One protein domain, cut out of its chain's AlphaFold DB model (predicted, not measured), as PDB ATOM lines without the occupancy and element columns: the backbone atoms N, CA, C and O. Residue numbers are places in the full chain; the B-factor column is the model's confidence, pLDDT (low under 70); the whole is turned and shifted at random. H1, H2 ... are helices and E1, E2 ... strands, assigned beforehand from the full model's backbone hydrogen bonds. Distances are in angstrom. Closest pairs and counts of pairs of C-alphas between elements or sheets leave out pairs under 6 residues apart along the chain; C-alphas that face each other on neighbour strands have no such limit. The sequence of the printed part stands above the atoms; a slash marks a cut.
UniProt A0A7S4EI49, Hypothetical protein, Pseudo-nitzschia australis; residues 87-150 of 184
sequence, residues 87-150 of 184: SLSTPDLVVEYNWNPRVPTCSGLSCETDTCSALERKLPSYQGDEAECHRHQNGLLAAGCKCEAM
ATOM      1  N   SER A  87     152.670 208.519 267.805       77.69
ATOM      2  CA  SER A  87     152.020 207.633 266.837       77.69
ATOM      3  C   SER A  87     152.631 206.240 266.900       77.69
ATOM      4  O   SER A  87     153.769 206.070 267.344       77.69
ATOM      5  N   LEU A  88     151.894 205.232 266.433       83.50
ATOM      6  CA  LEU A  88     152.442 203.890 266.258       83.50
ATOM      7  C   LEU A  88     153.641 203.927 265.295       83.50
ATOM      8  O   LEU A  88     153.498 204.310 264.136       83.50
ATOM      9  N   SER A  89     154.803 203.486 265.773       85.12
ATOM     10  CA  SER A  89     156.021 203.256 264.976       85.12
ATOM     11  C   SER A  89     155.933 201.938 264.197       85.12
ATOM     12  O   SER A  89     156.567 201.752 263.163       85.12
ATOM     13  N   THR A  90     155.099 201.009 264.675       85.38
ATOM     14  CA  THR A  90     154.909 199.674 264.092       85.38
ATOM     15  C   THR A  90     153.441 199.407 263.732       85.38
ATOM     16  O   THR A  90     152.844 198.487 264.292       85.38
ATOM     17  N   PRO A  91     152.815 200.197 262.837       86.62
ATOM     18  CA  PRO A  91     151.386 200.071 262.534       86.62
ATOM     19  C   PRO A  91     151.020 198.740 261.862       86.62
ATOM     20  O   PRO A  91     149.934 198.221 262.119       86.62
ATOM     21  N   ASP A  92     151.925 198.179 261.057       91.31
ATOM     22  CA  ASP A  92     151.725 196.939 260.291       91.31
ATOM     23  C   ASP A  92     152.172 195.672 261.041       91.31
ATOM     24  O   ASP A  92     152.077 194.565 260.509       91.31
ATOM     25  N   LEU A  93     152.680 195.807 262.272       89.56
ATOM     26  CA  LEU A  93     153.076 194.652 263.072       89.56
ATOM     27  C   LEU A  93     151.828 193.867 263.469       89.56
ATOM     28  O   LEU A  93     150.978 194.376 264.196       89.56
ATOM     29  N   VAL A  94     151.743 192.624 263.001       91.00
ATOM     30  CA  VAL A  94     150.695 191.684 263.395       91.00
ATOM     31  C   VAL A  94     151.024 191.149 264.781       91.00
ATOM     32  O   VAL A  94     152.076 190.539 264.981       91.00
ATOM     33  N   VAL A  95     150.121 191.371 265.728       90.06
ATOM     34  CA  VAL A  95     150.234 190.874 267.099       90.06
ATOM     35  C   VAL A  95     148.985 190.087 267.464       90.06
ATOM     36  O   VAL A  95     147.902 190.308 266.925       90.06
ATOM     37  N   GLU A  96     149.145 189.143 268.383       89.75
ATOM     38  CA  GLU A  96     148.034 188.396 268.959       89.75
ATOM     39  C   GLU A  96     147.661 189.037 270.296       89.75
ATOM     40  O   GLU A  96     148.495 189.137 271.201       89.75
ATOM     41  N   TYR A  97     146.425 189.516 270.407       88.56
ATOM     42  CA  TYR A  97     145.965 190.283 271.555       88.56
ATOM     43  C   TYR A  97     144.647 189.755 272.121       88.56
ATOM     44  O   TYR A  97     143.721 189.402 271.389       88.56
ATOM     45  N   ASN A  98     144.557 189.726 273.452       89.12
ATOM     46  CA  ASN A  98     143.343 189.356 274.164       89.12
ATOM     47  C   ASN A  98     142.643 190.601 274.709       89.12
ATOM     48  O   ASN A  98     143.151 191.261 275.615       89.12
ATOM     49  N   TRP A  99     141.436 190.870 274.219       85.44
ATOM     50  CA  TRP A  99     140.591 191.947 274.735       85.44
ATOM     51  C   TRP A  99     139.994 191.649 276.114       85.44
ATOM     52  O   TRP A  99     139.370 192.518 276.705       85.44
ATOM     53  N   ASN A 100     140.173 190.444 276.662       84.56
ATOM     54  CA  ASN A 100     139.787 190.135 278.032       84.56
ATOM     55  C   ASN A 100     140.989 190.293 278.985       84.56
ATOM     56  O   ASN A 100     141.818 189.383 279.076       84.56
ATOM     57  N   PRO A 101     141.057 191.372 279.791       72.06
ATOM     58  CA  PRO A 101     142.191 191.627 280.681       72.06
ATOM     59  C   PRO A 101     142.293 190.629 281.847       72.06
ATOM     60  O   PRO A 101     143.273 190.642 282.588       72.06
ATOM     61  N   ARG A 102     141.283 189.769 282.056       74.44
ATOM     62  CA  ARG A 102     141.307 188.718 283.087       74.44
ATOM     63  C   ARG A 102     142.050 187.462 282.641       74.44
ATOM     64  O   ARG A 102     142.296 186.592 283.473       74.44
ATOM     65  N   VAL A 103     142.361 187.342 281.352       72.25
ATOM     66  CA  VAL A 103     143.004 186.159 280.786       72.25
ATOM     67  C   VAL A 103     144.455 186.521 280.442       72.25
ATOM     68  O   VAL A 103     144.682 187.331 279.548       72.25
ATOM     69  N   PRO A 104     145.444 185.948 281.150       59.75
ATOM     70  CA  PRO A 104     146.836 186.406 281.099       59.75
ATOM     71  C   PRO A 104     147.574 186.034 279.809       59.75
ATOM     72  O   PRO A 104     148.628 186.595 279.526       59.75
ATOM     73  N   THR A 105     147.054 185.083 279.037       70.44
ATOM     74  CA  THR A 105     147.676 184.612 277.803       70.44
ATOM     75  C   THR A 105     146.630 184.326 276.750       70.44
ATOM     76  O   THR A 105     145.509 183.898 277.038       70.44
ATOM     77  N   CYS A 106     147.015 184.526 275.500       72.19
ATOM     78  CA  CYS A 106     146.195 184.090 274.398       72.19
ATOM     79  C   CYS A 106     146.107 182.568 274.335       72.19
ATOM     80  O   CYS A 106     147.091 181.855 274.511       72.19
ATOM     81  N   SER A 107     144.887 182.055 274.186       63.00
ATOM     82  CA  SER A 107     144.604 180.621 274.109       63.00
ATOM     83  C   SER A 107     143.543 180.387 273.040       63.00
ATOM     84  O   SER A 107     142.342 180.564 273.278       63.00
ATOM     85  N   GLY A 108     143.999 180.005 271.845       67.19
ATOM     86  CA  GLY A 108     143.143 179.645 270.715       67.19
ATOM     87  C   GLY A 108     142.265 180.800 270.226       67.19
ATOM     88  O   GLY A 108     142.741 181.904 270.007       67.19
ATOM     89  N   LEU A 109     140.961 180.543 270.080       65.69
ATOM     90  CA  LEU A 109     139.969 181.458 269.482       65.69
ATOM     91  C   LEU A 109     139.674 182.727 270.300       65.69
ATOM     92  O   LEU A 109     138.889 183.564 269.868       65.69
ATOM     93  N   SER A 110     140.240 182.842 271.502       76.62
ATOM     94  CA  SER A 110     139.966 183.963 272.411       76.62
ATOM     95  C   SER A 110     140.771 185.212 272.064       76.62
ATOM     96  O   SER A 110     140.525 186.266 272.648       76.62
ATOM     97  N   CYS A 111     141.751 185.078 271.171       84.69
ATOM     98  CA  CYS A 111     142.604 186.176 270.775       84.69
ATOM     99  C   CYS A 111     142.353 186.630 269.364       84.69
ATOM    100  O   CYS A 111     142.018 185.863 268.463       84.69
ATOM    101  N   GLU A 112     142.526 187.927 269.221       88.12
ATOM    102  CA  GLU A 112     142.473 188.591 267.956       88.12
ATOM    103  C   GLU A 112     143.897 188.758 267.446       88.12
ATOM    104  O   GLU A 112     144.751 189.320 268.130       88.12
ATOM    105  N   THR A 113     144.152 188.234 266.254       90.75
ATOM    106  CA  THR A 113     145.423 188.415 265.561       90.75
ATOM    107  C   THR A 113     145.212 189.454 264.475       90.75
ATOM    108  O   THR A 113     144.585 189.167 263.456       90.75
ATOM    109  N   ASP A 114     145.708 190.664 264.701       91.81
ATOM    110  CA  ASP A 114     145.586 191.764 263.747       91.81
ATOM    111  C   ASP A 114     146.797 192.702 263.867       91.81
ATOM    112  O   ASP A 114     147.655 192.559 264.741       91.81
ATOM    113  N   THR A 115     146.903 193.648 262.947       92.00
ATOM    114  CA  THR A 115     147.931 194.685 262.952       92.00
ATOM    115  C   THR A 115     147.718 195.667 264.106       92.00
ATOM    116  O   THR A 115     146.581 195.980 264.467       92.00
ATOM    117  N   CYS A 116     148.799 196.220 264.661       89.19
ATOM    118  CA  CYS A 116     148.721 197.238 265.715       89.19
ATOM    119  C   CYS A 116     147.797 198.410 265.343       89.19
ATOM    120  O   CYS A 116     147.058 198.898 266.193       89.19
ATOM    121  N   SER A 117     147.786 198.832 264.074       88.81
ATOM    122  CA  SER A 117     146.899 199.902 263.603       88.81
ATOM    123  C   SER A 117     145.418 199.507 263.569       88.81
ATOM    124  O   SER A 117     144.552 200.348 263.809       88.81
ATOM    125  N   ALA A 118     145.095 198.244 263.285       90.38
ATOM    126  CA  ALA A 118     143.724 197.745 263.332       90.38
ATOM    127  C   ALA A 118     143.238 197.574 264.777       90.38
ATOM    128  O   ALA A 118     142.125 197.995 265.105       90.38
ATOM    129  N   LEU A 119     144.095 197.049 265.659       88.69
ATOM    130  CA  LEU A 119     143.816 196.942 267.094       88.69
ATOM    131  C   LEU A 119     143.648 198.325 267.739       88.69
ATOM    132  O   LEU A 119     142.749 198.519 268.554       88.69
ATOM    133  N   GLU A 120     144.430 199.323 267.322       86.94
ATOM    134  CA  GLU A 120     144.262 200.705 267.779       86.94
ATOM    135  C   GLU A 120     142.886 201.276 267.421       86.94
ATOM    136  O   GLU A 120     142.240 201.899 268.257       86.94
ATOM    137  N   ARG A 121     142.379 201.019 266.211       86.75
ATOM    138  CA  ARG A 121     141.039 201.486 265.802       86.75
ATOM    139  C   ARG A 121     139.908 200.846 266.604       86.75
ATOM    140  O   ARG A 121     138.798 201.376 266.603       86.75
ATOM    141  N   LYS A 122     140.169 199.723 267.275       85.44
ATOM    142  CA  LYS A 122     139.203 199.050 268.150       85.44
ATOM    143  C   LYS A 122     139.180 199.612 269.567       85.44
ATOM    144  O   LYS A 122     138.139 199.512 270.213       85.44
ATOM    145  N   LEU A 123     140.244 200.270 270.025       81.69
ATOM    146  CA  LEU A 123     140.295 200.891 271.356       81.69
ATOM    147  C   LEU A 123     139.113 201.849 271.630       81.69
ATOM    148  O   LEU A 123     138.471 201.676 272.663       81.69
ATOM    149  N   PRO A 124     138.742 202.789 270.731       77.88
ATOM    150  CA  PRO A 124     137.602 203.680 270.963       77.88
ATOM    151  C   PRO A 124     136.251 202.959 271.015       77.88
ATOM    152  O   PRO A 124     135.293 203.486 271.573       77.88
ATOM    153  N   SER A 125     136.150 201.778 270.396       75.69
ATOM    154  CA  SER A 125     134.913 200.987 270.381       75.69
ATOM    155  C   SER A 125     134.687 200.204 271.675       75.69
ATOM    156  O   SER A 125     133.579 199.721 271.917       75.69
ATOM    157  N   TYR A 126     135.717 200.090 272.518       72.31
ATOM    158  CA  TYR A 126     135.619 199.410 273.796       72.31
ATOM    159  C   TYR A 126     134.976 200.336 274.834       72.31
ATOM    160  O   TYR A 126     135.526 201.370 275.201       72.31
ATOM    161  N   GLN A 127     133.787 199.962 275.307       67.62
ATOM    162  CA  GLN A 127     133.076 200.690 276.359       67.62
ATOM    163  C   GLN A 127     133.533 200.181 277.730       67.62
ATOM    164  O   GLN A 127     132.901 199.295 278.302       67.62
ATOM    165  N   GLY A 128     134.652 200.713 278.221       71.69
ATOM    166  CA  GLY A 128     135.208 200.399 279.540       71.69
ATOM    167  C   GLY A 128     135.559 201.655 280.336       71.69
ATOM    168  O   GLY A 128     135.485 202.774 279.827       71.69
ATOM    169  N   ASP A 129     135.950 201.466 281.593       77.69
ATOM    170  CA  ASP A 129     136.460 202.550 282.437       77.69
ATOM    171  C   ASP A 129     137.890 202.951 282.018       77.69
ATOM    172  O   ASP A 129     138.632 202.164 281.422       77.69
ATOM    173  N   GLU A 130     138.340 204.147 282.405       78.69
ATOM    174  CA  GLU A 130     139.707 204.649 282.156       78.69
ATOM    175  C   GLU A 130     140.806 203.651 282.563       78.69
ATOM    176  O   GLU A 130     141.777 203.418 281.840       78.69
ATOM    177  N   ALA A 131     140.623 202.973 283.696       80.75
ATOM    178  CA  ALA A 131     141.568 201.969 284.175       80.75
ATOM    179  C   ALA A 131     141.632 200.713 283.287       80.75
ATOM    180  O   ALA A 131     142.646 200.013 283.278       80.75
ATOM    181  N   GLU A 132     140.551 200.376 282.590       80.19
ATOM    182  CA  GLU A 132     140.513 199.266 281.637       80.19
ATOM    183  C   GLU A 132     141.132 199.691 280.305       80.19
ATOM    184  O   GLU A 132     141.954 198.966 279.749       80.19
ATOM    185  N   CYS A 133     140.866 200.927 279.883       81.38
ATOM    186  CA  CYS A 133     141.534 201.542 278.747       81.38
ATOM    187  C   CYS A 133     143.064 201.500 278.867       81.38
ATOM    188  O   CYS A 133     143.757 201.003 277.978       81.38
ATOM    189  N   HIS A 134     143.598 201.952 280.004       82.81
ATOM    190  CA  HIS A 134     145.037 201.931 280.256       82.81
ATOM    191  C   HIS A 134     145.617 200.518 280.292       82.81
ATOM    192  O   HIS A 134     146.747 200.301 279.855       82.81
ATOM    193  N   ARG A 135     144.852 199.527 280.766       85.12
ATOM    194  CA  ARG A 135     145.275 198.123 280.677       85.12
ATOM    195  C   ARG A 135     145.360 197.659 279.233       85.12
ATOM    196  O   ARG A 135     146.308 196.950 278.905       85.12
ATOM    197  N   HIS A 136     144.425 198.069 278.381       86.12
ATOM    198  CA  HIS A 136     144.473 197.725 276.966       86.12
ATOM    199  C   HIS A 136     145.639 198.388 276.240       86.12
ATOM    200  O   HIS A 136     146.383 197.704 275.543       86.12
ATOM    201  N   GLN A 137     145.877 199.677 276.484       86.00
ATOM    202  CA  GLN A 137     147.044 200.393 275.961       86.00
ATOM    203  C   GLN A 137     148.354 199.710 276.380       86.00
ATOM    204  O   GLN A 137     149.147 199.316 275.527       86.00
ATOM    205  N   ASN A 138     148.546 199.468 277.681       85.38
ATOM    206  CA  ASN A 138     149.746 198.804 278.200       85.38
ATOM    207  C   ASN A 138     149.884 197.361 277.695       85.38
ATOM    208  O   ASN A 138     150.994 196.899 277.439       85.38
ATOM    209  N   GLY A 139     148.768 196.651 277.533       87.31
ATOM    210  CA  GLY A 139     148.745 195.301 276.982       87.31
ATOM    211  C   GLY A 139     149.183 195.260 275.518       87.31
ATOM    212  O   GLY A 139     149.967 194.391 275.151       87.31
ATOM    213  N   LEU A 140     148.734 196.210 274.696       87.00
ATOM    214  CA  LEU A 140     149.139 196.322 273.290       87.00
ATOM    215  C   LEU A 140     150.617 196.721 273.156       87.00
ATOM    216  O   LEU A 140     151.324 196.176 272.308       87.00
ATOM    217  N   LEU A 141     151.114 197.592 274.040       86.50
ATOM    218  CA  LEU A 141     152.544 197.905 274.133       86.50
ATOM    219  C   LEU A 141     153.373 196.668 274.510       86.50
ATOM    220  O   LEU A 141     154.396 196.384 273.888       86.50
ATOM    221  N   ALA A 142     152.906 195.886 275.487       85.38
ATOM    222  CA  ALA A 142     153.553 194.641 275.900       85.38
ATOM    223  C   ALA A 142     153.503 193.551 274.813       85.38
ATOM    224  O   ALA A 142     154.425 192.741 274.724       85.38
ATOM    225  N   ALA A 143     152.469 193.549 273.965       86.12
ATOM    226  CA  ALA A 143     152.346 192.653 272.815       86.12
ATOM    227  C   ALA A 143     153.308 193.005 271.662       86.12
ATOM    228  O   ALA A 143     153.494 192.199 270.752       86.12
ATOM    229  N   GLY A 144     153.944 194.180 271.708       85.06
ATOM    230  CA  GLY A 144     154.980 194.592 270.762       85.06
ATOM    231  C   GLY A 144     154.638 195.826 269.934       85.06
ATOM    232  O   GLY A 144     155.495 196.272 269.170       85.06
ATOM    233  N   CYS A 145     153.444 196.409 270.087       86.44
ATOM    234  CA  CYS A 145     153.137 197.690 269.458       86.44
ATOM    235  C   CYS A 145     154.029 198.777 270.062       86.44
ATOM    236  O   CYS A 145     154.109 198.927 271.278       86.44
ATOM    237  N   LYS A 146     154.730 199.532 269.217       87.12
ATOM    238  CA  LYS A 146     155.635 200.593 269.666       87.12
ATOM    239  C   LYS A 146     155.084 201.955 269.315       87.12
ATOM    240  O   LYS A 146     154.532 202.148 268.234       87.12
ATOM    241  N   CYS A 147     155.317 202.895 270.212       84.12
ATOM    242  CA  CYS A 147     154.966 204.290 270.047       84.12
ATOM    243  C   CYS A 147     156.236 205.107 269.829       84.12
ATOM    244  O   CYS A 147     157.229 204.912 270.528       84.12
ATOM    245  N   GLU A 148     156.201 206.004 268.854       79.00
ATOM    246  CA  GLU A 148     157.267 206.955 268.573       79.00
ATOM    247  C   GLU A 148     156.696 208.361 268.704       79.00
ATOM    248  O   GLU A 148     155.638 208.682 268.152       79.00
ATOM    249  N   ALA A 149     157.373 209.190 269.495       68.62
ATOM    250  CA  ALA A 149     157.029 210.593 269.585       68.62
ATOM    251  C   ALA A 149     157.304 211.213 268.216       68.62
ATOM    252  O   ALA A 149     158.458 211.248 267.782       68.62
ATOM    253  N   MET A 150     156.272 211.728 267.540       58.69
ATOM    254  CA  MET A 150     156.525 212.669 266.458       58.69
ATOM    255  C   MET A 150     157.074 213.923 267.122       58.69
ATOM    256  O   MET A 150     156.330 214.805 267.550       58.69
TER     257      MET A 150
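What this domain is: This is residues 87 to 150 of the 184 residues of the protein "Hypothetical protein" of Pseudo-nitzschia australis (UniProt A0A7S4EI49). An antiparallel hairpin, E1 and E2, lies at one end of two side-by-side helices, where H1 begins and H2 ends. The printed part has 64 residues, with E1, E2, H1, H2, E3 in order, class mixed. It is compact, radius of gyration of the C-alphas 11.3 A, spanning 33 by 26 by 18 A.

Where its parts are: Find E1, residues 94 to 97, from C-alpha 94 at (150.695, 191.684, 263.395); E2 is residues 112 to 115. H1, residues 116 to 125, runs 15.0 A. H2, residues 130 to 142, runs 18.2 A; E3, residues 147 to 149, ends at (157.029, 210.593, 269.585).

How they stand to each other: In E1 and E2, N 95 and O 114 are 2.9 A apart, within hydrogen-bond range. H1 and H2, a helical hairpin, only just touch, with 3 pairs of C-alphas within 8 A, closest Leu 123 and Cys 133. Every O i to N i+4 pair is within range in H2, 4 of 6 in H1. E3 pairs with no named strand.

The domain as a whole: The printed part has no cut; E1 to E2 is a long link; 7 residues have pLDDT under 70, namely residue 104, residues 107 to 109, residue 127 and residues 149 to 150.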